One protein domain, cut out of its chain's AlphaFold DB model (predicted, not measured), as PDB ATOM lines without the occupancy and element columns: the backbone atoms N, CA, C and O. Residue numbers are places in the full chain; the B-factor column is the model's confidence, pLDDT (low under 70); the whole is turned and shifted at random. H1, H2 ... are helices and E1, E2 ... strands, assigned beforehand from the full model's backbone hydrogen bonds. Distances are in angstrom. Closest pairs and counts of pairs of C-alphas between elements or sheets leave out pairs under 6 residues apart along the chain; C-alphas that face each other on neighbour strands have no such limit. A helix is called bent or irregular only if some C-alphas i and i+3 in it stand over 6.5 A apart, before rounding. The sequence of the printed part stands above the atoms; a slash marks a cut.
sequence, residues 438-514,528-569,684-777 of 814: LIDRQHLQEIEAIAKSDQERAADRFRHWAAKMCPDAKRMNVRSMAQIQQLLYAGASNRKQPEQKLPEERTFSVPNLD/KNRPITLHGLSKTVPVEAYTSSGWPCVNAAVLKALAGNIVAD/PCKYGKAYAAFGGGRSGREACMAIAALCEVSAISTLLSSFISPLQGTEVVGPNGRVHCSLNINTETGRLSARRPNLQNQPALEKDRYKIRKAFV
ATOM      1  N   LEU A 438     -32.192  44.103 -24.317       92.50
ATOM      2  CA  LEU A 438     -32.466  44.333 -22.898       92.50
ATOM      3  C   LEU A 438     -31.569  43.448 -22.021       92.50
ATOM      4  O   LEU A 438     -31.405  42.257 -22.298       92.50
ATOM      5  N   ILE A 439     -31.018  44.048 -20.964       91.38
ATOM      6  CA  ILE A 439     -30.140  43.378 -20.006       91.38
ATOM      7  C   ILE A 439     -30.739  43.420 -18.603       91.38
ATOM      8  O   ILE A 439     -31.103  44.482 -18.101       91.38
ATOM      9  N   ASP A 440     -30.764  42.265 -17.945       92.44
ATOM     10  CA  ASP A 440     -31.014  42.139 -16.515       92.44
ATOM     11  C   ASP A 440     -29.746  42.509 -15.729       92.44
ATOM     12  O   ASP A 440     -28.818  41.710 -15.563       92.44
ATOM     13  N   ARG A 441     -29.692  43.763 -15.270       90.44
ATOM     14  CA  ARG A 441     -28.562  44.278 -14.485       90.44
ATOM     15  C   ARG A 441     -28.489  43.662 -13.091       90.44
ATOM     16  O   ARG A 441     -27.389  43.541 -12.566       90.44
ATOM     17  N   GLN A 442     -29.622  43.277 -12.506       91.94
ATOM     18  CA  GLN A 442     -29.635  42.669 -11.181       91.94
ATOM     19  C   GLN A 442     -28.951  41.301 -11.237       91.94
ATOM     20  O   GLN A 442     -28.023  41.045 -10.472       91.94
ATOM     21  N   HIS A 443     -29.312  40.478 -12.226       93.38
ATOM     22  CA  HIS A 443     -28.626  39.210 -12.476       93.38
ATOM     23  C   HIS A 443     -27.122  39.417 -12.712       93.38
ATOM     24  O   HIS A 443     -26.305  38.666 -12.182       93.38
ATOM     25  N   LEU A 444     -26.721  40.459 -13.457       92.50
ATOM     26  CA  LEU A 444     -25.299  40.776 -13.663       92.50
ATOM     27  C   LEU A 444     -24.555  41.143 -12.366       92.50
ATOM     28  O   LEU A 444     -23.422  40.699 -12.181       92.50
ATOM     29  N   GLN A 445     -25.178  41.905 -11.467       93.75
ATOM     30  CA  GLN A 445     -24.596  42.267 -10.168       93.75
ATOM     31  C   GLN A 445     -24.408  41.036  -9.273       93.75
ATOM     32  O   GLN A 445     -23.358  40.868  -8.648       93.75
ATOM     33  N   GLU A 446     -25.398  40.143  -9.255       94.69
ATOM     34  CA  GLU A 446     -25.351  38.892  -8.498       94.69
ATOM     35  C   GLU A 446     -24.215  37.985  -8.995       94.69
ATOM     36  O   GLU A 446     -23.381  37.531  -8.203       94.69
ATOM     37  N   ILE A 447     -24.103  37.772 -10.313       94.50
ATOM     38  CA  ILE A 447     -23.009  36.958 -10.865       94.50
ATOM     39  C   ILE A 447     -21.645  37.635 -10.715       94.50
ATOM     40  O   ILE A 447     -20.641  36.935 -10.599       94.50
ATOM     41  N   GLU A 448     -21.574  38.971 -10.700       95.12
ATOM     42  CA  GLU A 448     -20.326  39.689 -10.446       95.12
ATOM     43  C   GLU A 448     -19.820  39.420  -9.028       95.12
ATOM     44  O   GLU A 448     -18.630  39.154  -8.843       95.12
ATOM     45  N   ALA A 449     -20.711  39.452  -8.033       95.31
ATOM     46  CA  ALA A 449     -20.374  39.139  -6.649       95.31
ATOM     47  C   ALA A 449     -19.860  37.697  -6.510       95.31
ATOM     48  O   ALA A 449     -18.805  37.471  -5.909       95.31
ATOM     49  N   ILE A 450     -20.544  36.734  -7.140       95.25
ATOM     50  CA  ILE A 450     -20.129  35.322  -7.160       95.25
ATOM     51  C   ILE A 450     -18.768  35.168  -7.849       95.25
ATOM     52  O   ILE A 450     -17.856  34.565  -7.291       95.25
ATOM     53  N   ALA A 451     -18.585  35.759  -9.032       95.06
ATOM     54  CA  ALA A 451     -17.336  35.667  -9.781       95.06
ATOM     55  C   ALA A 451     -16.154  36.309  -9.033       95.06
ATOM     56  O   ALA A 451     -15.044  35.775  -9.066       95.06
ATOM     57  N   LYS A 452     -16.369  37.426  -8.326       95.44
ATOM     58  CA  LYS A 452     -15.348  38.037  -7.458       95.44
ATOM     59  C   LYS A 452     -14.992  37.129  -6.281       95.44
ATOM     60  O   LYS A 452     -13.808  36.974  -5.992       95.44
ATOM     61  N   SER A 453     -15.984  36.503  -5.647       96.19
ATOM     62  CA  SER A 453     -15.756  35.525  -4.575       96.19
ATOM     63  C   SER A 453     -14.953  34.317  -5.076       96.19
ATOM     64  O   SER A 453     -13.932  33.963  -4.490       96.19
ATOM     65  N   ASP A 454     -15.330  33.742  -6.219       94.81
ATOM     66  CA  ASP A 454     -14.617  32.628  -6.855       94.81
ATOM     67  C   ASP A 454     -13.177  32.990  -7.229       94.81
ATOM     68  O   ASP A 454     -12.259  32.189  -7.025       94.81
ATOM     69  N   GLN A 455     -12.967  34.202  -7.753       95.00
ATOM     70  CA  GLN A 455     -11.637  34.721  -8.051       95.00
ATOM     71  C   GLN A 455     -10.780  34.816  -6.784       95.00
ATOM     72  O   GLN A 455      -9.613  34.423  -6.829       95.00
ATOM     73  N   GLU A 456     -11.333  35.308  -5.674       95.19
ATOM     74  CA  GLU A 456     -10.592  35.427  -4.415       95.19
ATOM     75  C   GLU A 456     -10.293  34.053  -3.805       95.19
ATOM     76  O   GLU A 456      -9.151  33.799  -3.437       95.19
ATOM     77  N   ARG A 457     -11.244  33.106  -3.827       95.44
ATOM     78  CA  ARG A 457     -10.998  31.717  -3.396       95.44
ATOM     79  C   ARG A 457      -9.864  31.065  -4.189       95.44
ATOM     80  O   ARG A 457      -8.986  30.425  -3.610       95.44
ATOM     81  N   ALA A 458      -9.843  31.234  -5.512       94.12
ATOM     82  CA  ALA A 458      -8.767  30.715  -6.356       94.12
ATOM     83  C   ALA A 458      -7.422  31.414  -6.083       94.12
ATOM     84  O   ALA A 458      -6.382  30.755  -6.004       94.12
ATOM     85  N   ALA A 459      -7.439  32.735  -5.885       95.44
ATOM     86  CA  ALA A 459      -6.262  33.497  -5.484       95.44
ATOM     87  C   ALA A 459      -5.696  32.994  -4.151       95.44
ATOM     88  O   ALA A 459      -4.489  32.770  -4.037       95.44
ATOM     89  N   ASP A 460      -6.565  32.761  -3.172       95.69
ATOM     90  CA  ASP A 460      -6.195  32.286  -1.850       95.69
ATOM     91  C   ASP A 460      -5.607  30.886  -1.890       95.69
ATOM     92  O   ASP A 460      -4.583  30.670  -1.247       95.69
ATOM     93  N   ARG A 461      -6.136  29.952  -2.688       94.81
ATOM     94  CA  ARG A 461      -5.499  28.630  -2.858       94.81
ATOM     95  C   ARG A 461      -4.031  28.757  -3.276       94.81
ATOM     96  O   ARG A 461      -3.158  28.117  -2.683       94.81
ATOM     97  N   PHE A 462      -3.735  29.633  -4.239       96.38
ATOM     98  CA  PHE A 462      -2.354  29.885  -4.648       96.38
ATOM     99  C   PHE A 462      -1.535  30.569  -3.547       96.38
ATOM    100  O   PHE A 462      -0.415  30.140  -3.266       96.38
ATOM    101  N   ARG A 463      -2.079  31.609  -2.898       96.38
ATOM    102  CA  ARG A 463      -1.395  32.329  -1.809       96.38
ATOM    103  C   ARG A 463      -1.059  31.406  -0.643       96.38
ATOM    104  O   ARG A 463       0.064  31.466  -0.153       96.38
ATOM    105  N   HIS A 464      -1.987  30.551  -0.218       95.81
ATOM    106  CA  HIS A 464      -1.783  29.594   0.870       95.81
ATOM    107  C   HIS A 464      -0.682  28.592   0.527       95.81
ATOM    108  O   HIS A 464       0.218  28.377   1.338       95.81
ATOM    109  N   TRP A 465      -0.696  28.032  -0.686       95.88
ATOM    110  CA  TRP A 465       0.375  27.151  -1.151       95.88
ATOM    111  C   TRP A 465       1.732  27.869  -1.199       95.88
ATOM    112  O   TRP A 465       2.709  27.377  -0.630       95.88
ATOM    113  N   ALA A 466       1.796  29.057  -1.805       96.00
ATOM    114  CA  ALA A 466       3.030  29.830  -1.918       96.00
ATOM    115  C   ALA A 466       3.565  30.272  -0.544       96.00
ATOM    116  O   ALA A 466       4.776  30.250  -0.318       96.00
ATOM    117  N   ALA A 467       2.679  30.601   0.402       95.69
ATOM    118  CA  ALA A 467       3.027  31.027   1.757       95.69
ATOM    119  C   ALA A 467       3.762  29.955   2.572       95.69
ATOM    120  O   ALA A 467       4.567  30.308   3.435       95.69
ATOM    121  N   LYS A 468       3.561  28.662   2.264       94.19
ATOM    122  CA  LYS A 468       4.318  27.555   2.880       94.19
ATOM    123  C   LYS A 468       5.827  27.665   2.617       94.19
ATOM    124  O   LYS A 468       6.624  27.190   3.418       94.19
ATOM    125  N   MET A 469       6.217  28.283   1.499       93.88
ATOM    126  CA  MET A 469       7.611  28.425   1.055       93.88
ATOM    127  C   MET A 469       8.117  29.874   1.133       93.88
ATOM    128  O   MET A 469       9.307  30.110   1.339       93.88
ATOM    129  N   CYS A 470       7.224  30.848   0.964       94.12
ATOM    130  CA  CYS A 470       7.502  32.279   1.008       94.12
ATOM    131  C   CYS A 470       6.396  32.990   1.809       94.12
ATOM    132  O   CYS A 470       5.374  33.343   1.226       94.12
ATOM    133  N   PRO A 471       6.560  33.222   3.128       93.94
ATOM    134  CA  PRO A 471       5.484  33.731   3.994       93.94
ATOM    135  C   PRO A 471       4.819  35.030   3.513       93.94
ATOM    136  O   PRO A 471       3.610  35.217   3.668       93.94
ATOM    137  N   ASP A 472       5.587  35.917   2.878       93.44
ATOM    138  CA  ASP A 472       5.094  37.179   2.320       93.44
ATOM    139  C   ASP A 472       4.172  36.992   1.101       93.44
ATOM    140  O   ASP A 472       3.363  37.875   0.800       93.44
ATOM    141  N   ALA A 473       4.194  35.818   0.456       94.44
ATOM    142  CA  ALA A 473       3.280  35.471  -0.628       94.44
ATOM    143  C   ALA A 473       1.809  35.448  -0.184       94.44
ATOM    144  O   ALA A 473       0.930  35.682  -1.011       94.44
ATOM    145  N   LYS A 474       1.515  35.303   1.121       94.00
ATOM    146  CA  LYS A 474       0.145  35.434   1.657       94.00
ATOM    147  C   LYS A 474      -0.510  36.780   1.304       94.00
ATOM    148  O   LYS A 474      -1.727  36.883   1.279       94.00
ATOM    149  N   ARG A 475       0.286  37.820   1.029       92.94
ATOM    150  CA  ARG A 475      -0.182  39.188   0.733       92.94
ATOM    151  C   ARG A 475       0.047  39.600  -0.720       92.94
ATOM    152  O   ARG A 475      -0.092  40.775  -1.062       92.94
ATOM    153  N   MET A 476       0.450  38.665  -1.577       94.12
ATOM    154  CA  MET A 476       0.766  38.987  -2.961       94.12
ATOM    155  C   MET A 476      -0.494  39.316  -3.771       94.12
ATOM    156  O   MET A 476      -1.583  38.769  -3.561       94.12
ATOM    157  N   ASN A 477      -0.312  40.162  -4.779       94.06
ATOM    158  CA  ASN A 477      -1.284  40.340  -5.841       94.06
ATOM    159  C   ASN A 477      -1.052  39.264  -6.911       94.06
ATOM    160  O   ASN A 477      -0.201  39.425  -7.785       94.06
ATOM    161  N   VAL A 478      -1.847  38.193  -6.870       93.38
ATOM    162  CA  VAL A 478      -1.782  37.085  -7.839       93.38
ATOM    163  C   VAL A 478      -2.158  37.487  -9.269       93.38
ATOM    164  O   VAL A 478      -1.912  36.730 -10.193       93.38
ATOM    165  N   ARG A 479      -2.721  38.683  -9.491       91.31
ATOM    166  CA  ARG A 479      -2.946  39.235 -10.842       91.31
ATOM    167  C   ARG A 479      -1.734  40.011 -11.363       91.31
ATOM    168  O   ARG A 479      -1.705  40.428 -12.518       91.31
ATOM    169  N   SER A 480      -0.722  40.236 -10.521       93.56
ATOM    170  CA  SER A 480       0.510  40.905 -10.925       93.56
ATOM    171  C   SER A 480       1.448  39.919 -11.608       93.56
ATOM    172  O   SER A 480       2.101  39.098 -10.961       93.56
ATOM    173  N   MET A 481       1.580  40.076 -12.924       91.50
ATOM    174  CA  MET A 481       2.485  39.269 -13.738       91.50
ATOM    175  C   MET A 481       3.922  39.284 -13.202       91.50
ATOM    176  O   MET A 481       4.578  38.253 -13.150       91.50
ATOM    177  N   ALA A 482       4.387  40.447 -12.732       93.06
ATOM    178  CA  ALA A 482       5.723  40.606 -12.167       93.06
ATOM    179  C   ALA A 482       5.914  39.842 -10.844       93.06
ATOM    180  O   ALA A 482       7.003  39.331 -10.598       93.06
ATOM    181  N   GLN A 483       4.881  39.753  -9.996       95.62
ATOM    182  CA  GLN A 483       4.965  39.009  -8.734       95.62
ATOM    183  C   GLN A 483       4.938  37.495  -8.972       95.62
ATOM    184  O   GLN A 483       5.750  36.782  -8.389       95.62
ATOM    185  N   ILE A 484       4.072  37.004  -9.871       95.25
ATOM    186  CA  ILE A 484       4.055  35.581 -10.262       95.25
ATOM    187  C   ILE A 484       5.386  35.196 -10.917       95.25
ATOM    188  O   ILE A 484       5.987  34.184 -10.563       95.25
ATOM    189  N   GLN A 485       5.877  36.026 -11.839       94.69
ATOM    190  CA  GLN A 485       7.164  35.827 -12.498       94.69
ATOM    191  C   GLN A 485       8.319  35.778 -11.492       94.69
ATOM    192  O   GLN A 485       9.188  34.919 -11.616       94.69
ATOM    193  N   GLN A 486       8.317  36.655 -10.480       95.50
ATOM    194  CA  GLN A 486       9.320  36.624  -9.416       95.50
ATOM    195  C   GLN A 486       9.268  35.313  -8.616       95.50
ATOM    196  O   GLN A 486      10.319  34.754  -8.324       95.50
ATOM    197  N   LEU A 487       8.079  34.803  -8.279       94.56
ATOM    198  CA  LEU A 487       7.941  33.552  -7.522       94.56
ATOM    199  C   LEU A 487       8.350  32.314  -8.328       94.56
ATOM    200  O   LEU A 487       9.001  31.422  -7.789       94.56
ATOM    201  N   LEU A 488       7.970  32.233  -9.604       94.00
ATOM    202  CA  LEU A 488       8.212  31.034 -10.414       94.00
ATOM    203  C   LEU A 488       9.604  31.001 -11.055       94.00
ATOM    204  O   LEU A 488      10.123  29.917 -11.295       94.00
ATOM    205  N   TYR A 489      10.201  32.164 -11.336       94.75
ATOM    206  CA  TYR A 489      11.387  32.274 -12.193       94.75
ATOM    207  C   TYR A 489      12.505  33.158 -11.618       94.75
ATOM    208  O   TYR A 489      13.321  33.682 -12.378       94.75
ATOM    209  N   ALA A 490      12.577  33.346 -10.295       93.06
ATOM    210  CA  ALA A 490      13.716  34.037  -9.678       93.06
ATOM    211  C   ALA A 490      15.056  33.444 -10.159       93.06
ATOM    212  O   ALA A 490      15.200  32.228 -10.290       93.06
ATOM    213  N   GLY A 491      16.032  34.305 -10.461       90.12
ATOM    214  CA  GLY A 491      17.330  33.896 -11.007       90.12
ATOM    215  C   GLY A 491      17.356  33.628 -12.521       90.12
ATOM    216  O   GLY A 491      18.443  33.479 -13.086       90.12
ATOM    217  N   ALA A 492      16.207  33.606 -13.211       90.88
ATOM    218  CA  ALA A 492      16.165  33.397 -14.659       90.88
ATOM    219  C   ALA A 492      16.763  34.586 -15.435       90.88
ATOM    220  O   ALA A 492      16.494  35.753 -15.132       90.88
ATOM    221  N   SER A 493      17.556  34.282 -16.465       91.31
ATOM    222  CA  SER A 493      18.117  35.275 -17.390       91.31
ATOM    223  C   SER A 493      17.076  35.778 -18.387       91.31
ATOM    224  O   SER A 493      16.228  35.021 -18.865       91.31
ATOM    225  N   ASN A 494      17.187  37.049 -18.765       93.44
ATOM    226  CA  ASN A 494      16.452  37.591 -19.898       93.44
ATOM    227  C   ASN A 494      17.025  37.026 -21.213       93.44
ATOM    228  O   ASN A 494      18.234  37.008 -21.428       93.44
ATOM    229  N   ARG A 495      16.156  36.582 -22.124       93.62
ATOM    230  CA  ARG A 495      16.548  36.006 -23.420       93.62
ATOM    231  C   ARG A 495      17.197  37.018 -24.369       93.62
ATOM    232  O   ARG A 495      18.039  36.630 -25.172       93.62
ATOM    233  N   LYS A 496      16.779  38.286 -24.325       92.50
ATOM    234  CA  LYS A 496      17.308  39.376 -25.166       92.50
ATOM    235  C   LYS A 496      18.535  40.051 -24.551       92.50
ATOM    236  O   LYS A 496      19.357  40.573 -25.294       92.50
ATOM    237  N   GLN A 497      18.635  40.052 -23.223       91.19
ATOM    238  CA  GLN A 497      19.709  40.688 -22.450       91.19
ATOM    239  C   GLN A 497      20.246  39.688 -21.407       91.19
ATOM    240  O   GLN A 497      19.868  39.774 -20.240       91.19
ATOM    241  N   PRO A 498      21.062  38.689 -21.804       88.81
ATOM    242  CA  PRO A 498      21.462  37.563 -20.943       88.81
ATOM    243  C   PRO A 498      22.171  37.951 -19.638       88.81
ATOM    244  O   PRO A 498      22.124  37.204 -18.653       88.81
ATOM    245  N   GLU A 499      22.822  39.114 -19.634       90.56
ATOM    246  CA  GLU A 499      23.451  39.758 -18.483       90.56
ATOM    247  C   GLU A 499      22.444  40.212 -17.416       90.56
ATOM    248  O   GLU A 499      22.792  40.292 -16.237       90.56
ATOM    249  N   GLN A 500      21.190  40.460 -17.801       92.19
ATOM    250  CA  GLN A 500      20.110  40.760 -16.872       92.19
ATOM    251  C   GLN A 500      19.456  39.475 -16.381       92.19
ATOM    252  O   GLN A 500      19.007  38.630 -17.159       92.19
ATOM    253  N   LYS A 501      19.357  39.354 -15.058       92.12
ATOM    254  CA  LYS A 501      18.681  38.250 -14.382       92.12
ATOM    255  C   LYS A 501      17.605  38.783 -13.462       92.12
ATOM    256  O   LYS A 501      17.760  39.861 -12.883       92.12
ATOM    257  N   LEU A 502      16.534  38.012 -13.305       91.12
ATOM    258  CA  LEU A 502      15.619  38.234 -12.196       91.12
ATOM    259  C   LEU A 502      16.406  38.054 -10.893       91.12
ATOM    260  O   LEU A 502      17.146  37.075 -10.773       91.12
ATOM    261  N   PRO A 503      16.288  38.981  -9.932       93.19
ATOM    262  CA  PRO A 503      16.964  38.822  -8.654       93.19
ATOM    263  C   PRO A 503      16.411  37.587  -7.928       93.19
ATOM    264  O   PRO A 503      15.285  37.162  -8.188       93.19
ATOM    265  N   GLU A 504      17.193  37.002  -7.020       92.31
ATOM    266  CA  GLU A 504      16.749  35.848  -6.216       92.31
ATOM    267  C   GLU A 504      15.573  36.224  -5.292       92.31
ATOM    268  O   GLU A 504      14.672  35.418  -5.059       92.31
ATOM    269  N   GLU A 505      15.541  37.481  -4.841       94.19
ATOM    270  CA  GLU A 505      14.444  38.084  -4.087       94.19
ATOM    271  C   GLU A 505      14.137  39.498  -4.594       94.19
ATOM    272  O   GLU A 505      15.020  40.222  -5.062       94.19
ATOM    273  N   ARG A 506      12.873  39.914  -4.503       94.94
ATOM    274  CA  ARG A 506      12.446  41.267  -4.875       94.94
ATOM    275  C   ARG A 506      11.353  41.771  -3.950       94.94
ATOM    276  O   ARG A 506      10.363  41.082  -3.710       94.94
ATOM    277  N   THR A 507      11.500  43.013  -3.498       95.31
ATOM    278  CA  THR A 507      10.481  43.696  -2.701       95.31
ATOM    279  C   THR A 507       9.468  44.415  -3.591       95.31
ATOM    280  O   THR A 507       9.832  45.161  -4.502       95.31
ATOM    281  N   PHE A 508       8.185  44.220  -3.299       94.75
ATOM    282  CA  PHE A 508       7.052  44.890  -3.930       94.75
ATOM    283  C   PHE A 508       6.280  45.715  -2.900       94.75
ATOM    284  O   PHE A 508       6.230  45.364  -1.727       94.75
ATOM    285  N   SER A 509       5.649  46.800  -3.345       92.94
ATOM    286  CA  SER A 509       4.721  47.588  -2.529       92.94
ATOM    287  C   SER A 509       3.292  47.115  -2.789       92.94
ATOM    288  O   SER A 509       2.839  47.167  -3.931       92.94
ATOM    289  N   VAL A 510       2.578  46.688  -1.747       90.62
ATOM    290  CA  VAL A 510       1.178  46.229  -1.812       90.62
ATOM    291  C   VAL A 510       0.290  47.015  -0.839       90.62
ATOM    292  O   VAL A 510       0.824  47.577   0.122       90.62
ATOM    293  N   PRO A 511      -1.037  47.082  -1.061       89.75
ATOM    294  CA  PRO A 511      -1.965  47.722  -0.130       89.75
ATOM    295  C   PRO A 511      -1.839  47.166   1.292       89.75
ATOM    296  O   PRO A 511      -1.694  45.960   1.497       89.75
ATOM    297  N   ASN A 512      -1.873  48.055   2.278       87.88
ATOM    298  CA  ASN A 512      -1.716  47.711   3.686       87.88
ATOM    299  C   ASN A 512      -3.079  47.490   4.351       87.88
ATOM    300  O   ASN A 512      -3.596  48.376   5.026       87.88
ATOM    301  N   LEU A 513      -3.667  46.317   4.123       82.62
ATOM    302  CA  LEU A 513      -4.991  45.970   4.651       82.62
ATOM    303  C   LEU A 513      -4.963  45.576   6.139       82.62
ATOM    304  O   LEU A 513      -5.985  45.657   6.807       82.62
ATOM    305  N   ASP A 514      -3.802  45.171   6.666       80.12
ATOM    306  CA  ASP A 514      -3.628  44.680   8.039       80.12
ATOM    307  C   ASP A 514      -3.033  45.725   9.004       80.12
ATOM    308  O   ASP A 514      -2.590  45.380  10.098       80.12
ATOM    309  N   LYS A 528      -0.456  53.646   3.694       87.62
ATOM    310  CA  LYS A 528      -1.436  53.034   2.772       87.62
ATOM    311  C   LYS A 528      -0.907  51.765   2.086       87.62
ATOM    312  O   LYS A 528      -1.686  50.878   1.763       87.62
ATOM    313  N   ASN A 529       0.414  51.666   1.909       89.75
ATOM    314  CA  ASN A 529       1.083  50.508   1.325       89.75
ATOM    315  C   ASN A 529       2.188  49.964   2.240       89.75
ATOM    316  O   ASN A 529       2.877  50.731   2.923       89.75
ATOM    317  N   ARG A 530       2.411  48.650   2.175       90.25
ATOM    318  CA  ARG A 530       3.490  47.932   2.860       90.25
ATOM    319  C   ARG A 530       4.397  47.197   1.866       90.25
ATOM    320  O   ARG A 530       3.929  46.780   0.806       90.25
ATOM    321  N   PRO A 531       5.688  47.023   2.188       92.12
ATOM    322  CA  PRO A 531       6.567  46.158   1.423       92.12
ATOM    323  C   PRO A 531       6.254  44.682   1.712       92.12
ATOM    324  O   PRO A 531       5.931  44.327   2.847       92.12
ATOM    325  N   ILE A 532       6.383  43.850   0.684       94.06
ATOM    326  CA  ILE A 532       6.464  42.386   0.766       94.06
ATOM    327  C   ILE A 532       7.669  41.930  -0.050       94.06
ATOM    328  O   ILE A 532       7.926  42.497  -1.113       94.06
ATOM    329  N   THR A 533       8.408  40.932   0.415       95.50
ATOM    330  CA  THR A 533       9.562  40.379  -0.300       95.50
ATOM    331  C   THR A 533       9.224  38.989  -0.819       95.50
ATOM    332  O   THR A 533       8.872  38.101  -0.053       95.50
ATOM    333  N   LEU A 534       9.319  38.809  -2.137       96.12
ATOM    334  CA  LEU A 534       9.058  37.534  -2.799       96.12
ATOM    335  C   LEU A 534      10.371  36.929  -3.299       96.12
ATOM    336  O   LEU A 534      11.128  37.605  -4.004       96.12
ATOM    337  N   HIS A 535      10.608  35.659  -2.978       93.69
ATOM    338  CA  HIS A 535      11.746  34.864  -3.450       93.69
ATOM    339  C   HIS A 535      11.287  33.663  -4.279       93.69
ATOM    340  O   HIS A 535      10.135  33.240  -4.193       93.69
ATOM    341  N   GLY A 536      12.187  33.117  -5.098       90.81
ATOM    342  CA  GLY A 536      11.875  31.979  -5.970       90.81
ATOM    343  C   GLY A 536      11.423  30.734  -5.206       90.81
ATOM    344  O   GLY A 536      12.070  30.326  -4.243       90.81
ATOM    345  N   LEU A 537      10.339  30.103  -5.664       89.75
ATOM    346  CA  LEU A 537       9.768  28.895  -5.058       89.75
ATOM    347  C   LEU A 537      10.511  27.619  -5.472       89.75
ATOM    348  O   LEU A 537      10.583  26.660  -4.709       89.75
ATOM    349  N   SER A 538      11.067  27.594  -6.685       85.75
ATOM    350  CA  SER A 538      11.909  26.503  -7.173       85.75
ATOM    351  C   SER A 538      12.871  27.008  -8.250       85.75
ATOM    352  O   SER A 538      12.536  27.893  -9.033       85.75
ATOM    353  N   LYS A 539      14.075  26.425  -8.303       82.38
ATOM    354  CA  LYS A 539      15.094  26.723  -9.329       82.38
ATOM    355  C   LYS A 539      14.934  25.888 -10.600       82.38
ATOM    356  O   LYS A 539      15.672  26.092 -11.560       82.38
ATOM    357  N   THR A 540      14.024  24.918 -10.592       86.38
ATOM    358  CA  THR A 540      13.880  23.914 -11.655       86.38
ATOM    359  C   THR A 540      12.628  24.121 -12.505       86.38
ATOM    360  O   THR A 540      12.380  23.323 -13.408       86.38
ATOM    361  N   VAL A 541      11.843  25.178 -12.254       89.81
ATOM    362  CA  VAL A 541      10.660  25.496 -13.067       89.81
ATOM    363  C   VAL A 541      11.106  25.832 -14.497       89.81
ATOM    364  O   VAL A 541      11.897  26.760 -14.688       89.81
ATOM    365  N   PRO A 542      10.623  25.106 -15.521       89.81
ATOM    366  CA  PRO A 542      11.031  25.355 -16.895       89.81
ATOM    367  C   PRO A 542      10.400  26.637 -17.447       89.81
ATOM    368  O   PRO A 542       9.237  26.956 -17.181       89.81
ATOM    369  N   VAL A 543      11.176  27.370 -18.245       91.06
ATOM    370  CA  VAL A 543      10.698  28.545 -18.982       91.06
ATOM    371  C   VAL A 543      10.139  28.090 -20.329       91.06
ATOM    372  O   VAL A 543      10.896  27.738 -21.231       91.06
ATOM    373  N   GLU A 544       8.814  28.110 -20.463       89.00
ATOM    374  CA  GLU A 544       8.105  27.639 -21.665       89.00
ATOM    375  C   GLU A 544       8.083  28.670 -22.797       89.00
ATOM    376  O   GLU A 544       8.174  28.331 -23.975       89.00
ATOM    377  N   ALA A 545       7.953  29.946 -22.441       92.44
ATOM    378  CA  ALA A 545       7.857  31.048 -23.385       92.44
ATOM    379  C   ALA A 545       8.450  32.323 -22.782       92.44
ATOM    380  O   ALA A 545       8.639  32.430 -21.569       92.44
ATOM    381  N   TYR A 546       8.707  33.311 -23.635       92.62
ATOM    382  CA  TYR A 546       9.253  34.608 -23.248       92.62
ATOM    383  C   TYR A 546       8.319  35.729 -23.700       92.62
ATOM    384  O   TYR A 546       7.677  35.627 -24.742       92.62
ATOM    385  N   THR A 547       8.252  36.808 -22.929       91.81
ATOM    386  CA  THR A 547       7.570  38.041 -23.322       91.81
ATOM    387  C   THR A 547       8.315  38.727 -24.470       91.81
ATOM    388  O   THR A 547       9.488  38.449 -24.734       91.81
ATOM    389  N   SER A 548       7.676  39.706 -25.111       88.44
ATOM    390  CA  SER A 548       8.318  40.551 -26.129       88.44
ATOM    391  C   SER A 548       9.568  41.277 -25.609       88.44
ATOM    392  O   SER A 548      10.492  41.540 -26.377       88.44
ATOM    393  N   SER A 549       9.650  41.551 -24.304       89.75
ATOM    394  CA  SER A 549      10.827  42.126 -23.639       89.75
ATOM    395  C   SER A 549      11.893  41.088 -23.252       89.75
ATOM    396  O   SER A 549      12.902  41.455 -22.658       89.75
ATOM    397  N   GLY A 550      11.683  39.802 -23.552       90.19
ATOM    398  CA  GLY A 550      12.641  38.723 -23.307       90.19
ATOM    399  C   GLY A 550      12.606  38.102 -21.907       90.19
ATOM    400  O   GLY A 550      13.484  37.301 -21.602       90.19
ATOM    401  N   TRP A 551      11.622  38.419 -21.061       93.31
ATOM    402  CA  TRP A 551      11.492  37.813 -19.727       93.31
ATOM    403  C   TRP A 551      10.614  36.549 -19.758       93.31
ATOM    404  O   TRP A 551       9.756  36.464 -20.633       93.31
ATOM    405  N   PRO A 552      10.762  35.582 -18.831       93.50
ATOM    406  CA  PRO A 552       9.893  34.400 -18.765       93.50
ATOM    407  C   PRO A 552       8.402  34.763 -18.729       93.50
ATOM    408  O   PRO A 552       7.975  35.576 -17.913       93.50
ATOM    409  N   CYS A 553       7.601  34.193 -19.623       92.56
ATOM    410  CA  CYS A 553       6.173  34.484 -19.708       92.56
ATOM    411  C   CYS A 553       5.383  33.688 -18.657       92.56
ATOM    412  O   CYS A 553       5.750  32.574 -18.305       92.56
ATOM    413  N   VAL A 554       4.276  34.255 -18.185       91.88
ATOM    414  CA  VAL A 554       3.365  33.670 -17.180       91.88
ATOM    415  C   VAL A 554       1.899  33.870 -17.604       91.88
ATOM    416  O   VAL A 554       1.017  34.134 -16.798       91.88
ATOM    417  N   ASN A 555       1.634  33.789 -18.913       90.38
ATOM    418  CA  ASN A 555       0.278  33.862 -19.463       90.38
ATOM    419  C   ASN A 555      -0.501  32.544 -19.257       90.38
ATOM    420  O   ASN A 555       0.070  31.527 -18.867       90.38
ATOM    421  N   ALA A 556      -1.803  32.549 -19.564       87.00
ATOM    422  CA  ALA A 556      -2.679  31.390 -19.365       87.00
ATOM    423  C   ALA A 556      -2.173  30.103 -20.047       87.00
ATOM    424  O   ALA A 556      -2.278  29.028 -19.464       87.00
ATOM    425  N   ALA A 557      -1.578  30.199 -21.242       89.19
ATOM    426  CA  ALA A 557      -1.028  29.041 -21.949       89.19
ATOM    427  C   ALA A 557       0.181  28.436 -21.215       89.19
ATOM    428  O   ALA A 557       0.246  27.220 -21.041       89.19
ATOM    429  N   VAL A 558       1.106  29.276 -20.730       92.31
ATOM    430  CA  VAL A 558       2.259  28.821 -19.936       92.31
ATOM    431  C   VAL A 558       1.802  28.215 -18.613       92.31
ATOM    432  O   VAL A 558       2.230  27.119 -18.264       92.31
ATOM    433  N   LEU A 559       0.904  28.891 -17.892       93.12
ATOM    434  CA  LEU A 559       0.386  28.390 -16.619       93.12
ATOM    435  C   LEU A 559      -0.347  27.050 -16.804       93.12
ATOM    436  O   LEU A 559      -0.131  26.131 -16.017       93.12
ATOM    437  N   LYS A 560      -1.119  26.882 -17.887       91.44
ATOM    438  CA  LYS A 560      -1.771  25.609 -18.231       91.44
ATOM    439  C   LYS A 560      -0.755  24.507 -18.553       91.44
ATOM    440  O   LYS A 560      -0.923  23.387 -18.085       91.44
ATOM    441  N   ALA A 561       0.323  24.807 -19.281       91.81
ATOM    442  CA  ALA A 561       1.389  23.836 -19.556       91.81
ATOM    443  C   ALA A 561       2.146  23.402 -18.282       91.81
ATOM    444  O   ALA A 561       2.553  22.244 -18.147       91.81
ATOM    445  N   LEU A 562       2.325  24.321 -17.329       92.75
ATOM    446  CA  LEU A 562       2.922  24.024 -16.026       92.75
ATOM    447  C   LEU A 562       1.985  23.189 -15.141       92.75
ATOM    448  O   LEU A 562       2.449  22.245 -14.501       92.75
ATOM    449  N   ALA A 563       0.690  23.513 -15.115       92.38
ATOM    450  CA  ALA A 563      -0.311  22.826 -14.303       92.38
ATOM    451  C   ALA A 563      -0.689  21.439 -14.849       92.38
ATOM    452  O   ALA A 563      -0.787  20.489 -14.077       92.38
ATOM    453  N   GLY A 564      -0.835  21.298 -16.168       89.06
ATOM    454  CA  GLY A 564      -1.369  20.100 -16.821       89.06
ATOM    455  C   GLY A 564      -2.883  20.162 -17.034       89.06
ATOM    456  O   GLY A 564      -3.520  21.196 -16.827       89.06
ATOM    457  N   ASN A 565      -3.466  19.043 -17.460       82.56
ATOM    458  CA  ASN A 565      -4.905  18.900 -17.694       82.56
ATOM    459  C   ASN A 565      -5.610  18.481 -16.401       82.56
ATOM    460  O   ASN A 565      -6.184  17.398 -16.302       82.56
ATOM    461  N   ILE A 566      -5.537  19.349 -15.395       78.81
ATOM    462  CA  ILE A 566      -6.245  19.158 -14.135       78.81
ATOM    463  C   ILE A 566      -7.634  19.765 -14.304       78.81
ATOM    464  O   ILE A 566      -7.767  20.976 -14.492       78.81
ATOM    465  N   VAL A 567      -8.664  18.920 -14.267       57.69
ATOM    466  CA  VAL A 567     -10.034  19.392 -14.066       57.69
ATOM    467  C   VAL A 567     -10.103  19.835 -12.613       57.69
ATOM    468  O   VAL A 567      -9.874  19.037 -11.709       57.69
ATOM    469  N   ALA A 568     -10.358  21.116 -12.387       51.00
ATOM    470  CA  ALA A 568     -10.687  21.639 -11.071       51.00
ATOM    471  C   ALA A 568     -12.113  21.190 -10.684       51.00
ATOM    472  O   ALA A 568     -12.987  22.029 -10.494       51.00
ATOM    473  N   ASP A 569     -12.373  19.880 -10.646       39.47
ATOM    474  CA  ASP A 569     -13.588  19.333 -10.040       39.47
ATOM    475  C   ASP A 569     -13.349  19.345  -8.533       39.47
ATOM    476  O   ASP A 569     -12.654  18.497  -7.981       39.47
ATOM    477  N   PRO A 684       0.204  10.276 -13.148       58.69
ATOM    478  CA  PRO A 684       1.129  11.375 -13.406       58.69
ATOM    479  C   PRO A 684       0.931  12.018 -14.787       58.69
ATOM    480  O   PRO A 684       1.431  13.122 -14.992       58.69
ATOM    481  N   CYS A 685       0.192  11.392 -15.714       64.56
ATOM    482  CA  CYS A 685      -0.089  11.955 -17.037       64.56
ATOM    483  C   CYS A 685      -1.041  13.164 -17.002       64.56
ATOM    484  O   CYS A 685      -1.082  13.925 -17.969       64.56
ATOM    485  N   LYS A 686      -1.788  13.378 -15.906       80.69
ATOM    486  CA  LYS A 686      -2.686  14.541 -15.748       80.69
ATOM    487  C   LYS A 686      -1.931  15.832 -15.402       80.69
ATOM    488  O   LYS A 686      -2.386  16.928 -15.734       80.69
ATOM    489  N   TYR A 687      -0.779  15.711 -14.744       87.94
ATOM    490  CA  TYR A 687      -0.031  16.833 -14.185       87.94
ATOM    491  C   TYR A 687       1.012  17.378 -15.166       87.94
ATOM    492  O   TYR A 687       1.654  16.642 -15.912       87.94
ATOM    493  N   GLY A 688       1.177  18.698 -15.168       89.75
ATOM    494  CA  GLY A 688       2.094  19.394 -16.064       89.75
ATOM    495  C   GLY A 688       3.535  19.423 -15.559       89.75
ATOM    496  O   GLY A 688       3.933  18.746 -14.609       89.75
ATOM    497  N   LYS A 689       4.345  20.272 -16.192       91.19
ATOM    498  CA  LYS A 689       5.791  20.354 -15.928       91.19
ATOM    499  C   LYS A 689       6.147  20.816 -14.509       91.19
ATOM    500  O   LYS A 689       7.253  20.535 -14.043       91.19
ATOM    501  N   ALA A 690       5.232  21.485 -13.803       91.38
ATOM    502  CA  ALA A 690       5.454  21.869 -12.412       91.38
ATOM    503  C   ALA A 690       5.568  20.651 -11.480       91.38
ATOM    504  O   ALA A 690       6.289  20.719 -10.487       91.38
ATOM    505  N   TYR A 691       4.964  19.510 -11.826       92.44
ATOM    506  CA  TYR A 691       4.997  18.312 -10.991       92.44
ATOM    507  C   TYR A 691       6.432  17.885 -10.668       92.44
ATOM    508  O   TYR A 691       6.806  17.753  -9.503       92.44
ATOM    509  N   ALA A 692       7.269  17.749 -11.700       90.50
ATOM    510  CA  ALA A 692       8.679  17.403 -11.538       90.50
ATOM    511  C   ALA A 692       9.495  18.554 -10.922       90.50
ATOM    512  O   ALA A 692      10.379  18.310 -10.100       90.50
ATOM    513  N   ALA A 693       9.181  19.807 -11.272       90.69
ATOM    514  CA  ALA A 693       9.891  20.982 -10.763       90.69
ATOM    515  C   ALA A 693       9.740  21.181  -9.240       90.69
ATOM    516  O   ALA A 693      10.605  21.783  -8.602       90.69
ATOM    517  N   PHE A 694       8.673  20.645  -8.646       92.69
ATOM    518  CA  PHE A 694       8.409  20.705  -7.205       92.69
ATOM    519  C   PHE A 694       8.586  19.348  -6.500       92.69
ATOM    520  O   PHE A 694       8.031  19.116  -5.428       92.69
ATOM    521  N   GLY A 695       9.400  18.457  -7.080       87.81
ATOM    522  CA  GLY A 695       9.842  17.216  -6.434       87.81
ATOM    523  C   GLY A 695       8.901  16.018  -6.589       87.81
ATOM    524  O   GLY A 695       9.168  14.972  -6.001       87.81
ATOM    525  N   GLY A 696       7.838  16.132  -7.391       87.62
ATOM    526  CA  GLY A 696       6.859  15.067  -7.618       87.62
ATOM    527  C   GLY A 696       6.054  14.698  -6.366       87.62
ATOM    528  O   GLY A 696       6.032  15.426  -5.372       87.62
ATOM    529  N   GLY A 697       5.349  13.566  -6.423       88.62
ATOM    530  CA  GLY A 697       4.530  13.062  -5.321       88.62
ATOM    531  C   GLY A 697       3.481  14.079  -4.866       88.62
ATOM    532  O   GLY A 697       2.880  14.780  -5.677       88.62
ATOM    533  N   ARG A 698       3.269  14.194  -3.552       88.06
ATOM    534  CA  ARG A 698       2.314  15.159  -2.983       88.06
ATOM    535  C   ARG A 698       2.685  16.614  -3.297       88.06
ATOM    536  O   ARG A 698       1.824  17.359  -3.750       88.06
ATOM    537  N   SER A 699       3.953  16.995  -3.140       89.00
ATOM    538  CA  SER A 699       4.421  18.372  -3.364       89.00
ATOM    539  C   SER A 699       4.268  18.823  -4.819       89.00
ATOM    540  O   SER A 699       3.828  19.943  -5.076       89.00
ATOM    541  N   GLY A 700       4.569  17.938  -5.775       90.06
ATOM    542  CA  GLY A 700       4.355  18.186  -7.200       90.06
ATOM    543  C   GLY A 700       2.876  18.350  -7.562       90.06
ATOM    544  O   GLY A 700       2.539  19.253  -8.326       90.06
ATOM    545  N   ARG A 701       1.985  17.526  -6.985       90.19
ATOM    546  CA  ARG A 701       0.525  17.656  -7.179       90.19
ATOM    547  C   ARG A 701       0.004  18.984  -6.639       90.19
ATOM    548  O   ARG A 701      -0.655  19.711  -7.376       90.19
ATOM    549  N   GLU A 702       0.360  19.329  -5.398       91.88
ATOM    550  CA  GLU A 702      -0.032  20.599  -4.770       91.88
ATOM    551  C   GLU A 702       0.438  21.805  -5.602       91.88
ATOM    552  O   GLU A 702      -0.321  22.755  -5.792       91.88
ATOM    553  N   ALA A 703       1.650  21.751  -6.167       93.06
ATOM    554  CA  ALA A 703       2.166  22.809  -7.034       93.06
ATOM    555  C   ALA A 703       1.366  22.964  -8.332       93.06
ATOM    556  O   ALA A 703       1.003  24.079  -8.711       93.06
ATOM    557  N   CYS A 704       1.060  21.860  -9.013       92.88
ATOM    558  CA  CYS A 704       0.245  21.904 -10.221       92.88
ATOM    559  C   CYS A 704      -1.181  22.407  -9.944       92.88
ATOM    560  O   CYS A 704      -1.686  23.212 -10.723       92.88
ATOM    561  N   MET A 705      -1.801  22.002  -8.829       92.69
ATOM    562  CA  MET A 705      -3.125  22.490  -8.412       92.69
ATOM    563  C   MET A 705      -3.109  23.990  -8.088       92.69
ATOM    564  O   MET A 705      -3.990  24.730  -8.524       92.69
ATOM    565  N   ALA A 706      -2.082  24.471  -7.382       94.06
ATOM    566  CA  ALA A 706      -1.934  25.893  -7.095       94.06
ATOM    567  C   ALA A 706      -1.753  26.713  -8.385       94.06
ATOM    568  O   ALA A 706      -2.402  27.744  -8.565       94.06
ATOM    569  N   ILE A 707      -0.917  26.249  -9.320       94.06
ATOM    570  CA  ILE A 707      -0.727  26.922 -10.614       94.06
ATOM    571  C   ILE A 707      -2.012  26.868 -11.459       94.06
ATOM    572  O   ILE A 707      -2.338  27.856 -12.118       94.06
ATOM    573  N   ALA A 708      -2.790  25.782 -11.395       93.31
ATOM    574  CA  ALA A 708      -4.113  25.718 -12.017       93.31
ATOM    575  C   ALA A 708      -5.064  26.791 -11.453       93.31
ATOM    576  O   ALA A 708      -5.786  27.430 -12.219       93.31
ATOM    577  N   ALA A 709      -4.996  27.085 -10.150       94.38
ATOM    578  CA  ALA A 709      -5.781  28.162  -9.548       94.38
ATOM    579  C   ALA A 709      -5.423  29.551 -10.125       94.38
ATOM    580  O   ALA A 709      -6.305  30.395 -10.286       94.38
ATOM    581  N   LEU A 710      -4.171  29.794 -10.542       94.12
ATOM    582  CA  LEU A 710      -3.813  31.024 -11.272       94.12
ATOM    583  C   LEU A 710      -4.458  31.100 -12.668       94.12
ATOM    584  O   LEU A 710      -4.828  32.192 -13.121       94.12
ATOM    585  N   CYS A 711      -4.611  29.960 -13.356       91.62
ATOM    586  CA  CYS A 711      -5.363  29.893 -14.612       91.62
ATOM    587  C   CYS A 711      -6.834  30.260 -14.386       91.62
ATOM    588  O   CYS A 711      -7.384  31.042 -15.161       91.62
ATOM    589  N   GLU A 712      -7.449  29.754 -13.312       91.31
ATOM    590  CA  GLU A 712      -8.823  30.106 -12.932       91.31
ATOM    591  C   GLU A 712      -8.967  31.603 -12.646       91.31
ATOM    592  O   GLU A 712      -9.841  32.250 -13.223       91.31
ATOM    593  N   VAL A 713      -8.079  32.184 -11.828       93.06
ATOM    594  CA  VAL A 713      -8.066  33.631 -11.537       93.06
ATOM    595  C   VAL A 713      -8.046  34.442 -12.832       93.06
ATOM    596  O   VAL A 713      -8.813  35.398 -12.976       93.06
ATOM    597  N   SER A 714      -7.189  34.046 -13.777       90.62
ATOM    598  CA  SER A 714      -7.044  34.709 -15.074       90.62
ATOM    599  C   SER A 714      -8.310  34.578 -15.923       90.62
ATOM    600  O   SER A 714      -8.798  35.582 -16.439       90.62
ATOM    601  N   ALA A 715      -8.884  33.374 -16.019       89.50
ATOM    602  CA  ALA A 715     -10.109  33.115 -16.774       89.50
ATOM    603  C   ALA A 715     -11.308  33.905 -16.219       89.50
ATOM    604  O   ALA A 715     -12.026  34.559 -16.978       89.50
ATOM    605  N   ILE A 716     -11.485  33.920 -14.894       92.00
ATOM    606  CA  ILE A 716     -12.543  34.692 -14.232       92.00
ATOM    607  C   ILE A 716     -12.316  36.195 -14.433       92.00
ATOM    608  O   ILE A 716     -13.256  36.925 -14.743       92.00
ATOM    609  N   SER A 717     -11.066  36.667 -14.338       91.44
ATOM    610  CA  SER A 717     -10.728  38.074 -14.594       91.44
ATOM    611  C   SER A 717     -11.089  38.504 -16.013       91.44
ATOM    612  O   SER A 717     -11.560  39.627 -16.212       91.44
ATOM    613  N   THR A 718     -10.874  37.634 -17.003       88.56
ATOM    614  CA  THR A 718     -11.283  37.888 -18.387       88.56
ATOM    615  C   THR A 718     -12.800  38.002 -18.493       88.56
ATOM    616  O   THR A 718     -13.269  38.962 -19.098       88.56
ATOM    617  N   LEU A 719     -13.571  37.104 -17.868       89.50
ATOM    618  CA  LEU A 719     -15.039  37.172 -17.888       89.50
ATOM    619  C   LEU A 719     -15.580  38.453 -17.232       89.50
ATOM    620  O   LEU A 719     -16.443  39.118 -17.808       89.50
ATOM    621  N   LEU A 720     -15.028  38.827 -16.072       90.56
ATOM    622  CA  LEU A 720     -15.383  40.054 -15.353       90.56
ATOM    623  C   LEU A 720     -15.143  41.299 -16.215       90.56
ATOM    624  O   LEU A 720     -16.067  42.058 -16.492       90.56
ATOM    625  N   SER A 721     -13.908  41.471 -16.690       88.06
ATOM    626  CA  SER A 721     -13.501  42.669 -17.437       88.06
ATOM    627  C   SER A 721     -14.056  42.748 -18.859       88.06
ATOM    628  O   SER A 721     -14.207  43.848 -19.381       88.06
ATOM    629  N   SER A 722     -14.353  41.610 -19.496       83.38
ATOM    630  CA  SER A 722     -14.781  41.579 -20.904       83.38
ATOM    631  C   SER A 722     -16.299  41.567 -21.083       83.38
ATOM    632  O   SER A 722     -16.766  42.007 -22.130       83.38
ATOM    633  N   PHE A 723     -17.067  41.074 -20.100       83.62
ATOM    634  CA  PHE A 723     -18.522  40.918 -20.226       83.62
ATOM    635  C   PHE A 723     -19.284  41.483 -19.035       83.62
ATOM    636  O   PHE A 723     -20.123  42.356 -19.224       83.62
ATOM    637  N   ILE A 724     -18.988  41.013 -17.822       88.44
ATOM    638  CA  ILE A 724     -19.842  41.291 -16.660       88.44
ATOM    639  C   ILE A 724     -19.812  42.780 -16.306       88.44
ATOM    640  O   ILE A 724     -20.866  43.401 -16.226       88.44
ATOM    641  N   SER A 725     -18.632  43.381 -16.139       87.38
ATOM    642  CA  SER A 725     -18.534  44.804 -15.793       87.38
ATOM    643  C   SER A 725     -18.963  45.729 -16.950       87.38
ATOM    644  O   SER A 725     -19.761  46.629 -16.696       87.38
ATOM    645  N   PRO A 726     -18.544  45.519 -18.221       84.94
ATOM    646  CA  PRO A 726     -18.968  46.389 -19.325       84.94
ATOM    647  C   PRO A 726     -20.478  46.399 -19.595       84.94
ATOM    648  O   PRO A 726     -21.022  47.445 -19.934       84.94
ATOM    649  N   LEU A 727     -21.173  45.263 -19.440       86.88
ATOM    650  CA  LEU A 727     -22.626  45.182 -19.663       86.88
ATOM    651  C   LEU A 727     -23.453  45.890 -18.579       86.88
ATOM    652  O   LEU A 727     -24.655  46.066 -18.756       86.88
ATOM    653  N   GLN A 728     -22.830  46.284 -17.468       85.50
ATOM    654  CA  GLN A 728     -23.482  47.017 -16.381       85.50
ATOM    655  C   GLN A 728     -23.273  48.536 -16.468       85.50
ATOM    656  O   GLN A 728     -23.983  49.281 -15.792       85.50
ATOM    657  N   GLY A 729     -22.321  49.003 -17.284       79.19
ATOM    658  CA  GLY A 729     -21.991  50.421 -17.416       79.19
ATOM    659  C   GLY A 729     -23.106  51.229 -18.084       79.19
ATOM    660  O   GLY A 729     -23.698  50.797 -19.074       79.19
ATOM    661  N   THR A 730     -23.366  52.432 -17.571       69.56
ATOM    662  CA  THR A 730     -24.328  53.385 -18.156       69.56
ATOM    663  C   THR A 730     -23.911  53.874 -19.542       69.56
ATOM    664  O   THR A 730     -24.770  54.188 -20.348       69.56
ATOM    665  N   GLU A 731     -22.611  53.857 -19.844       68.69
ATOM    666  CA  GLU A 731     -22.035  54.244 -21.144       68.69
ATOM    667  C   GLU A 731     -22.491  53.328 -22.299       68.69
ATOM    668  O   GLU A 731     -22.535  53.715 -23.466       68.69
ATOM    669  N   VAL A 732     -22.828  52.077 -21.972       68.50
ATOM    670  CA  VAL A 732     -23.156  51.025 -22.941       68.50
ATOM    671  C   VAL A 732     -24.638  50.656 -22.898       68.50
ATOM    672  O   VAL A 732     -25.219  50.252 -23.912       68.50
ATOM    673  N   VAL A 733     -25.253  50.779 -21.721       74.00
ATOM    674  CA  VAL A 733     -26.673  50.524 -21.518       74.00
ATOM    675  C   VAL A 733     -27.430  51.849 -21.539       74.00
ATOM    676  O   VAL A 733     -27.358  52.620 -20.583       74.00
ATOM    677  N   GLY A 734     -28.214  52.065 -22.593       72.75
ATOM    678  CA  GLY A 734     -29.047  53.252 -22.745       72.75
ATOM    679  C   GLY A 734     -30.107  53.396 -21.639       72.75
ATOM    680  O   GLY A 734     -30.361  52.461 -20.866       72.75
ATOM    681  N   PRO A 735     -30.796  54.551 -21.574       69.94
ATOM    682  CA  PRO A 735     -31.806  54.841 -20.547       69.94
ATOM    683  C   PRO A 735     -32.998  53.867 -20.566       69.94
ATOM    684  O   PRO A 735     -33.697  53.704 -19.572       69.94
ATOM    685  N   ASN A 736     -33.209  53.173 -21.684       80.12
ATOM    686  CA  ASN A 736     -34.213  52.120 -21.861       80.12
ATOM    687  C   ASN A 736     -33.802  50.754 -21.257       80.12
ATOM    688  O   ASN A 736     -34.524  49.771 -21.435       80.12
ATOM    689  N   GLY A 737     -32.639  50.664 -20.600       86.12
ATOM    690  CA  GLY A 737     -32.092  49.418 -20.055       86.12
ATOM    691  C   GLY A 737     -31.485  48.483 -21.108       86.12
ATOM    692  O   GLY A 737     -31.175  47.331 -20.798       86.12
ATOM    693  N   ARG A 738     -31.315  48.945 -22.351       89.75
ATOM    694  CA  ARG A 738     -30.836  48.133 -23.476       89.75
ATOM    695  C   ARG A 738     -29.389  48.453 -23.820       89.75
ATOM    696  O   ARG A 738     -28.950  49.593 -23.732       89.75
ATOM    697  N   VAL A 739     -28.652  47.433 -24.235       89.44
ATOM    698  CA  VAL A 739     -27.284  47.551 -24.741       89.44
ATOM    699  C   VAL A 739     -27.305  47.804 -26.241       89.44
ATOM    700  O   VAL A 739     -27.905  47.029 -26.991       89.44
ATOM    701  N   HIS A 740     -26.593  48.846 -26.665       89.75
ATOM    702  CA  HIS A 740     -26.509  49.298 -28.055       89.75
ATOM    703  C   HIS A 740     -25.083  49.126 -28.595       89.75
ATOM    704  O   HIS A 740     -24.290  50.067 -28.590       89.75
ATOM    705  N   CYS A 741     -24.732  47.917 -29.047       88.75
ATOM    706  CA  CYS A 741     -23.404  47.667 -29.615       88.75
ATOM    707  C   CYS A 741     -23.244  48.319 -30.995       88.75
ATOM    708  O   CYS A 741     -24.186  48.316 -31.776       88.75
ATOM    709  N   SER A 742     -22.035  48.766 -31.336       89.12
ATOM    710  CA  SER A 742     -21.685  49.193 -32.694       89.12
ATOM    711  C   SER A 742     -21.299  47.986 -33.555       89.12
ATOM    712  O   SER A 742     -20.344  47.261 -33.249       89.12
ATOM    713  N   LEU A 743     -22.032  47.786 -34.645       91.06
ATOM    714  CA  LEU A 743     -21.879  46.728 -35.631       91.06
ATOM    715  C   LEU A 743     -21.144  47.262 -36.859       91.06
ATOM    716  O   LEU A 743     -21.511  48.268 -37.447       91.06
ATOM    717  N   ASN A 744     -20.089  46.565 -37.274       86.19
ATOM    718  CA  ASN A 744     -19.221  47.036 -38.349       86.19
ATOM    719  C   ASN A 744     -18.922  45.937 -39.368       86.19
ATOM    720  O   ASN A 744     -18.527  44.829 -38.997       86.19
ATOM    721  N   ILE A 745     -18.972  46.286 -40.654       85.38
ATOM    722  CA  ILE A 745     -18.551  45.433 -41.775       85.38
ATOM    723  C   ILE A 745     -17.057  45.683 -42.068       85.38
ATOM    724  O   ILE A 745     -16.671  46.191 -43.117       85.38
ATOM    725  N   ASN A 746     -16.189  45.415 -41.085       79.75
ATOM    726  CA  ASN A 746     -14.773  45.829 -41.116       79.75
ATOM    727  C   ASN A 746     -13.758  44.668 -41.104       79.75
ATOM    728  O   ASN A 746     -12.547  44.900 -40.979       79.75
ATOM    729  N   THR A 747     -14.233  43.423 -41.156       83.69
ATOM    730  CA  THR A 747     -13.353  42.253 -41.171       83.69
ATOM    731  C   THR A 747     -12.965  41.909 -42.605       83.69
ATOM    732  O   THR A 747     -13.773  42.043 -43.519       83.69
ATOM    733  N   GLU A 748     -11.735  41.431 -42.803       82.12
ATOM    734  CA  GLU A 748     -11.233  40.999 -44.122       82.12
ATOM    735  C   GLU A 748     -12.116  39.907 -44.739       82.12
ATOM    736  O   GLU A 748     -12.354  39.890 -45.943       82.12
ATOM    737  N   THR A 749     -12.666  39.037 -43.884       84.69
ATOM    738  CA  THR A 749     -13.572  37.943 -44.261       84.69
ATOM    739  C   THR A 749     -14.995  38.390 -44.618       84.69
ATOM    740  O   THR A 749     -15.813  37.549 -44.978       84.69
ATOM    741  N   GLY A 750     -15.338  39.669 -44.436       82.50
ATOM    742  CA  GLY A 750     -16.701  40.183 -44.617       82.50
ATOM    743  C   GLY A 750     -17.679  39.859 -43.476       82.50
ATOM    744  O   GLY A 750     -18.834  40.274 -43.525       82.50
ATOM    745  N   ARG A 751     -17.239  39.161 -42.418       88.38
ATOM    746  CA  ARG A 751     -18.020  38.979 -41.184       88.38
ATOM    747  C   ARG A 751     -18.252  40.315 -40.479       88.38
ATOM    748  O   ARG A 751     -17.386  41.196 -40.497       88.38
ATOM    749  N   LEU A 752     -19.384  40.423 -39.790       90.81
ATOM    750  CA  LEU A 752     -19.635  41.519 -38.861       90.81
ATOM    751  C   LEU A 752     -18.620  41.494 -37.716       90.81
ATOM    752  O   LEU A 752     -18.147  40.428 -37.320       90.81
ATOM    753  N   SER A 753     -18.336  42.660 -37.149       89.75
ATOM    754  CA  SER A 753     -17.723  42.793 -35.828       89.75
ATOM    755  C   SER A 753     -18.613  43.633 -34.921       89.75
ATOM    756  O   SER A 753     -19.269  44.555 -35.403       89.75
ATOM    757  N   ALA A 754     -18.623  43.327 -33.624       88.69
ATOM    758  CA  ALA A 754     -19.329  44.116 -32.617       88.69
ATOM    759  C   ALA A 754     -18.336  44.786 -31.662       88.69
ATOM    760  O   ALA A 754     -17.335  44.182 -31.262       88.69
ATOM    761  N   ARG A 755     -18.603  46.037 -31.288       86.88
ATOM    762  CA  ARG A 755     -17.803  46.809 -30.326       86.88
ATOM    763  C   ARG A 755     -18.719  47.616 -29.407       86.88
ATOM    764  O   ARG A 755     -19.836  47.934 -29.794       86.88
ATOM    765  N   ARG A 756     -18.214  47.974 -28.219       81.81
ATOM    766  CA  ARG A 756     -18.908  48.811 -27.214       81.81
ATOM    767  C   ARG A 756     -20.325  48.303 -26.857       81.81
ATOM    768  O   ARG A 756     -21.294  49.011 -27.088       81.81
ATOM    769  N   PRO A 757     -20.472  47.059 -26.360       82.62
ATOM    770  CA  PRO A 757     -19.445  46.077 -26.029       82.62
ATOM    771  C   PRO A 757     -19.278  45.050 -27.163       82.62
ATOM    772  O   PRO A 757     -20.059  44.994 -28.114       82.62
ATOM    773  N   ASN A 758     -18.241  44.211 -27.092       84.69
ATOM    774  CA  ASN A 758     -18.090  43.125 -28.061       84.69
ATOM    775  C   ASN A 758     -19.015  41.948 -27.704       84.69
ATOM    776  O   ASN A 758     -18.633  41.045 -26.959       84.69
ATOM    777  N   LEU A 759     -20.214  41.941 -28.287       84.00
ATOM    778  CA  LEU A 759     -21.204  40.877 -28.097       84.00
ATOM    779  C   LEU A 759     -20.859  39.555 -28.806       84.00
ATOM    780  O   LEU A 759     -21.568  38.572 -28.604       84.00
ATOM    781  N   GLN A 760     -19.793  39.484 -29.610       82.81
ATOM    782  CA  GLN A 760     -19.410  38.254 -30.318       82.81
ATOM    783  C   GLN A 760     -18.596  37.295 -29.456       82.81
ATOM    784  O   GLN A 760     -18.673  36.085 -29.643       82.81
ATOM    785  N   ASN A 761     -17.826  37.819 -28.502       78.06
ATOM    786  CA  ASN A 761     -16.896  37.011 -27.713       78.06
ATOM    787  C   ASN A 761     -17.561  36.285 -26.530       78.06
ATOM    788  O   ASN A 761     -16.856  35.767 -25.668       78.06
ATOM    789  N   GLN A 762     -18.895  36.246 -26.465       80.25
ATOM    790  CA  GLN A 762     -19.614  35.611 -25.362       80.25
ATOM    791  C   GLN A 762     -19.167  34.154 -25.174       80.25
ATOM    792  O   GLN A 762     -19.018  33.434 -26.171       80.25
ATOM    793  N   PRO A 763     -19.006  33.681 -23.922       79.56
ATOM    794  CA  PRO A 763     -18.634  32.296 -23.676       79.56
ATOM    795  C   PRO A 763     -19.623  31.351 -24.364       79.56
ATOM    796  O   PRO A 763     -20.831  31.615 -24.419       79.56
ATOM    797  N   ALA A 764     -19.108  30.264 -24.943       80.31
ATOM    798  CA  ALA A 764     -19.945  29.191 -25.474       80.31
ATOM    799  C   ALA A 764     -20.854  28.651 -24.359       80.31
ATOM    800  O   ALA A 764     -20.454  28.680 -23.200       80.31
ATOM    801  N   LEU A 765     -22.045  28.149 -24.699       79.00
ATOM    802  CA  LEU A 765     -23.033  27.691 -23.707       79.00
ATOM    803  C   LEU A 765     -22.434  26.707 -22.690       79.00
ATOM    804  O   LEU A 765     -22.636  26.861 -21.492       79.00
ATOM    805  N   GLU A 766     -21.626  25.760 -23.161       78.62
ATOM    806  CA  GLU A 766     -20.937  24.754 -22.338       78.62
ATOM    807  C   GLU A 766     -19.859  25.346 -21.415       78.62
ATOM    808  O   GLU A 766     -19.491  24.745 -20.412       78.62
ATOM    809  N   LYS A 767     -19.336  26.530 -21.754       80.06
ATOM    810  CA  LYS A 767     -18.242  27.220 -21.052       80.06
ATOM    811  C   LYS A 767     -18.722  28.452 -20.276       80.06
ATOM    812  O   LYS A 767     -17.912  29.144 -19.660       80.06
ATOM    813  N   ASP A 768     -20.022  28.749 -20.298       84.62
ATOM    814  CA  ASP A 768     -20.624  29.898 -19.621       84.62
ATOM    815  C   ASP A 768     -20.855  29.598 -18.130       84.62
ATOM    816  O   ASP A 768     -21.986  29.451 -17.663       84.62
ATOM    817  N   ARG A 769     -19.747  29.501 -17.378       86.94
ATOM    818  CA  ARG A 769     -19.715  29.171 -15.938       86.94
ATOM    819  C   ARG A 769     -20.712  29.988 -15.110       86.94
ATOM    820  O   ARG A 769     -21.332  29.447 -14.201       86.94
ATOM    821  N   TYR A 770     -20.872  31.271 -15.433       90.25
ATOM    822  CA  TYR A 770     -21.718  32.205 -14.684       90.25
ATOM    823  C   TYR A 770     -23.062  32.490 -15.360       90.25
ATOM    824  O   TYR A 770     -23.793  33.372 -14.915       90.25
ATOM    825  N   LYS A 771     -23.419  31.750 -16.420       90.62
ATOM    826  CA  LYS A 771     -24.682  31.924 -17.153       90.62
ATOM    827  C   LYS A 771     -24.893  33.384 -17.587       90.62
ATOM    828  O   LYS A 771     -26.001  33.911 -17.474       90.62
ATOM    829  N   ILE A 772     -23.839  34.039 -18.080       89.94
ATOM    830  CA  ILE A 772     -23.845  35.434 -18.545       89.94
ATOM    831  C   ILE A 772     -24.922  35.632 -19.616       89.94
ATOM    832  O   ILE A 772     -25.606  36.652 -19.623       89.94
ATOM    833  N   ARG A 773     -25.152  34.635 -20.482       90.12
ATOM    834  CA  ARG A 773     -26.190  34.706 -21.524       90.12
ATOM    835  C   ARG A 773     -27.609  34.872 -20.973       90.12
ATOM    836  O   ARG A 773     -28.454  35.413 -21.676       90.12
ATOM    837  N   LYS A 774     -27.877  34.454 -19.727       91.25
ATOM    838  CA  LYS A 774     -29.186  34.657 -19.079       91.25
ATOM    839  C   LYS A 774     -29.469  36.117 -18.735       91.25
ATOM    840  O   LYS A 774     -30.631  36.455 -18.561       91.25
ATOM    841  N   ALA A 775     -28.441  36.967 -18.683       92.25
ATOM    842  CA  ALA A 775     -28.622  38.403 -18.504       92.25
ATOM    843  C   ALA A 775     -29.349  39.047 -19.693       92.25
ATOM    844  O   ALA A 775     -29.965  40.093 -19.538       92.25
ATOM    845  N   PHE A 776     -29.278  38.447 -20.885       92.06
ATOM    846  CA  PHE A 776     -29.980  38.941 -22.062       92.06
ATOM    847  C   PHE A 776     -31.424  38.452 -22.021       92.06
ATOM    848  O   PHE A 776     -31.693  37.257 -22.156       92.06
ATOM    849  N   VAL A 777     -32.357  39.382 -21.841       93.94
ATOM    850  CA  VAL A 777     -33.770  39.072 -21.600       93.94
ATOM    851  C   VAL A 777     -34.666  39.698 -22.664       93.94
ATOM    852  O   VAL A 777     -34.322  40.684 -23.314       93.94
TER     853      VAL A 777
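Overview. This is residues 438 to 514, 528 to 569 and 684 to 777 of the 814 residues of an uncharacterized protein of Chara braunii (UniProt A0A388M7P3). Two long helices, H1 and H6, lie side by side and run opposite ways as a two-helix beam; towards one end of it are H2, H3 and the two-stranded ribbon E1 E2 near the last part of H1, with H5 packed on residues 697 to 704 of H6 and H4 packed on residues 703 to 714 of H6. At the other end the short H7 packs on the first part of H1, and the small hairpin of E3 and E4 reaches away from the beam. The printed part has 213 residues, with seven named helices and four named strands in the order H1 H2 H3 E1 E2 H4 H5 H6 E3 E4 H7; E1 - E2 and E3 - E4 are two antiparallel sheets of two strands. The class is mostly helix, though under half of the residues, 105, are in named elements. The whole is only just compact, close to loose, with a radius of gyration of the C-alphas of 20.1 A, and spans 56 by 45 by 39 A.

Along the chain. E1, residues 505 to 511, is 19.4 A long from C-alpha 505 at (14.444, 38.084, -4.087) to C-alpha 511; E2, residues 529 to 535, is 19.5 A long. H3 is residues 481 to 489 and measures 11.4 A, and H2 is residues 471 to 475. H1, residues 441 to 467, runs 37.9 A from C-alpha 441 at (-28.562, 44.278, -14.485). H6, residues 697 to 724, is 39.0 A long; it is irregular, but only just, with C-alphas 721 and 724 6.54 A apart. H4 is residues 556 to 563, 10.2 A long, and H5 is residues 690 to 693. E3 is residues 742 to 744 and E4 residues 753 to 755. H7, residues 772 to 775, ends with C-alpha 775 at (-28.622, 38.403, -18.504).

Arrangement. E1 and E2 are antiparallel neighbours, their directions at 151 degrees, with N 508 and O 532 2.8 A apart and N 534 and O 506 3.0 A apart, both within hydrogen-bond range. The closest C-alphas of H3 and E2 are those of Leu 487 and His 535, 5.7 A apart; those of H2 and E2 are Asp 472 and Ile 532, 5.6 A. H1 touches H2 with residues 460 to 467 alone, closest at the C-alphas of Arg 463 and Lys 474, 4.9 A. H1 and H3 are only just apart, their closest C-alphas 8.3 A from each other. H1 and H6 are both hubs, touching three helices each. They touch each other at a shallow tilt of 26 degrees, opposite ways, closest at the C-alphas of Phe 462 and Ala 706, 4.7 A. H6 touches H4 with residues 703 to 714 alone, at a shallow tilt of 20 degrees, opposite ways, the C-alphas of Ala 563 and Cys 704 being closest at 4.2 A. H5 touches H6, closest at the C-alphas of Tyr 691 and Gly 700, 3.8 A, and also touches H4. H7 touches H1, closest at the C-alphas of His 443 and Ala 775, 6.1 A. The hairpin of E3 and E4 has N 742 and O 755 within hydrogen-bond range at 2.8 A, and both strands are apart from H1. Every O i to N i+4 pair is within hydrogen-bond range in H1, H3, H4 and H6; H2 has 0 of 1, but 2 of 2 O i to N i+3 pairs, and H5 and H7 are too short for an i+4 pair.

Size, cuts and confidence. The two C-alphas farthest apart are those of Glu 499 and Asn 736, 59.1 A. The C-alphas of Leu 438 and Val 777, first and last printed, are 5.6 A apart, and residues 438 to 439 pair antiparallel with 776 to 777. Residues 515 to 527 and 570 to 683 are not printed; the gaps are 10.1 A and 17.1 A between C-alphas. The links H3 to E1, E2 to H4, H6 to E3 and E4 to H7 are long. Mean pLDDT of the printed part is 89.0; residues 567 to 569, 684 to 685, 730 to 732 and 735 are under 70.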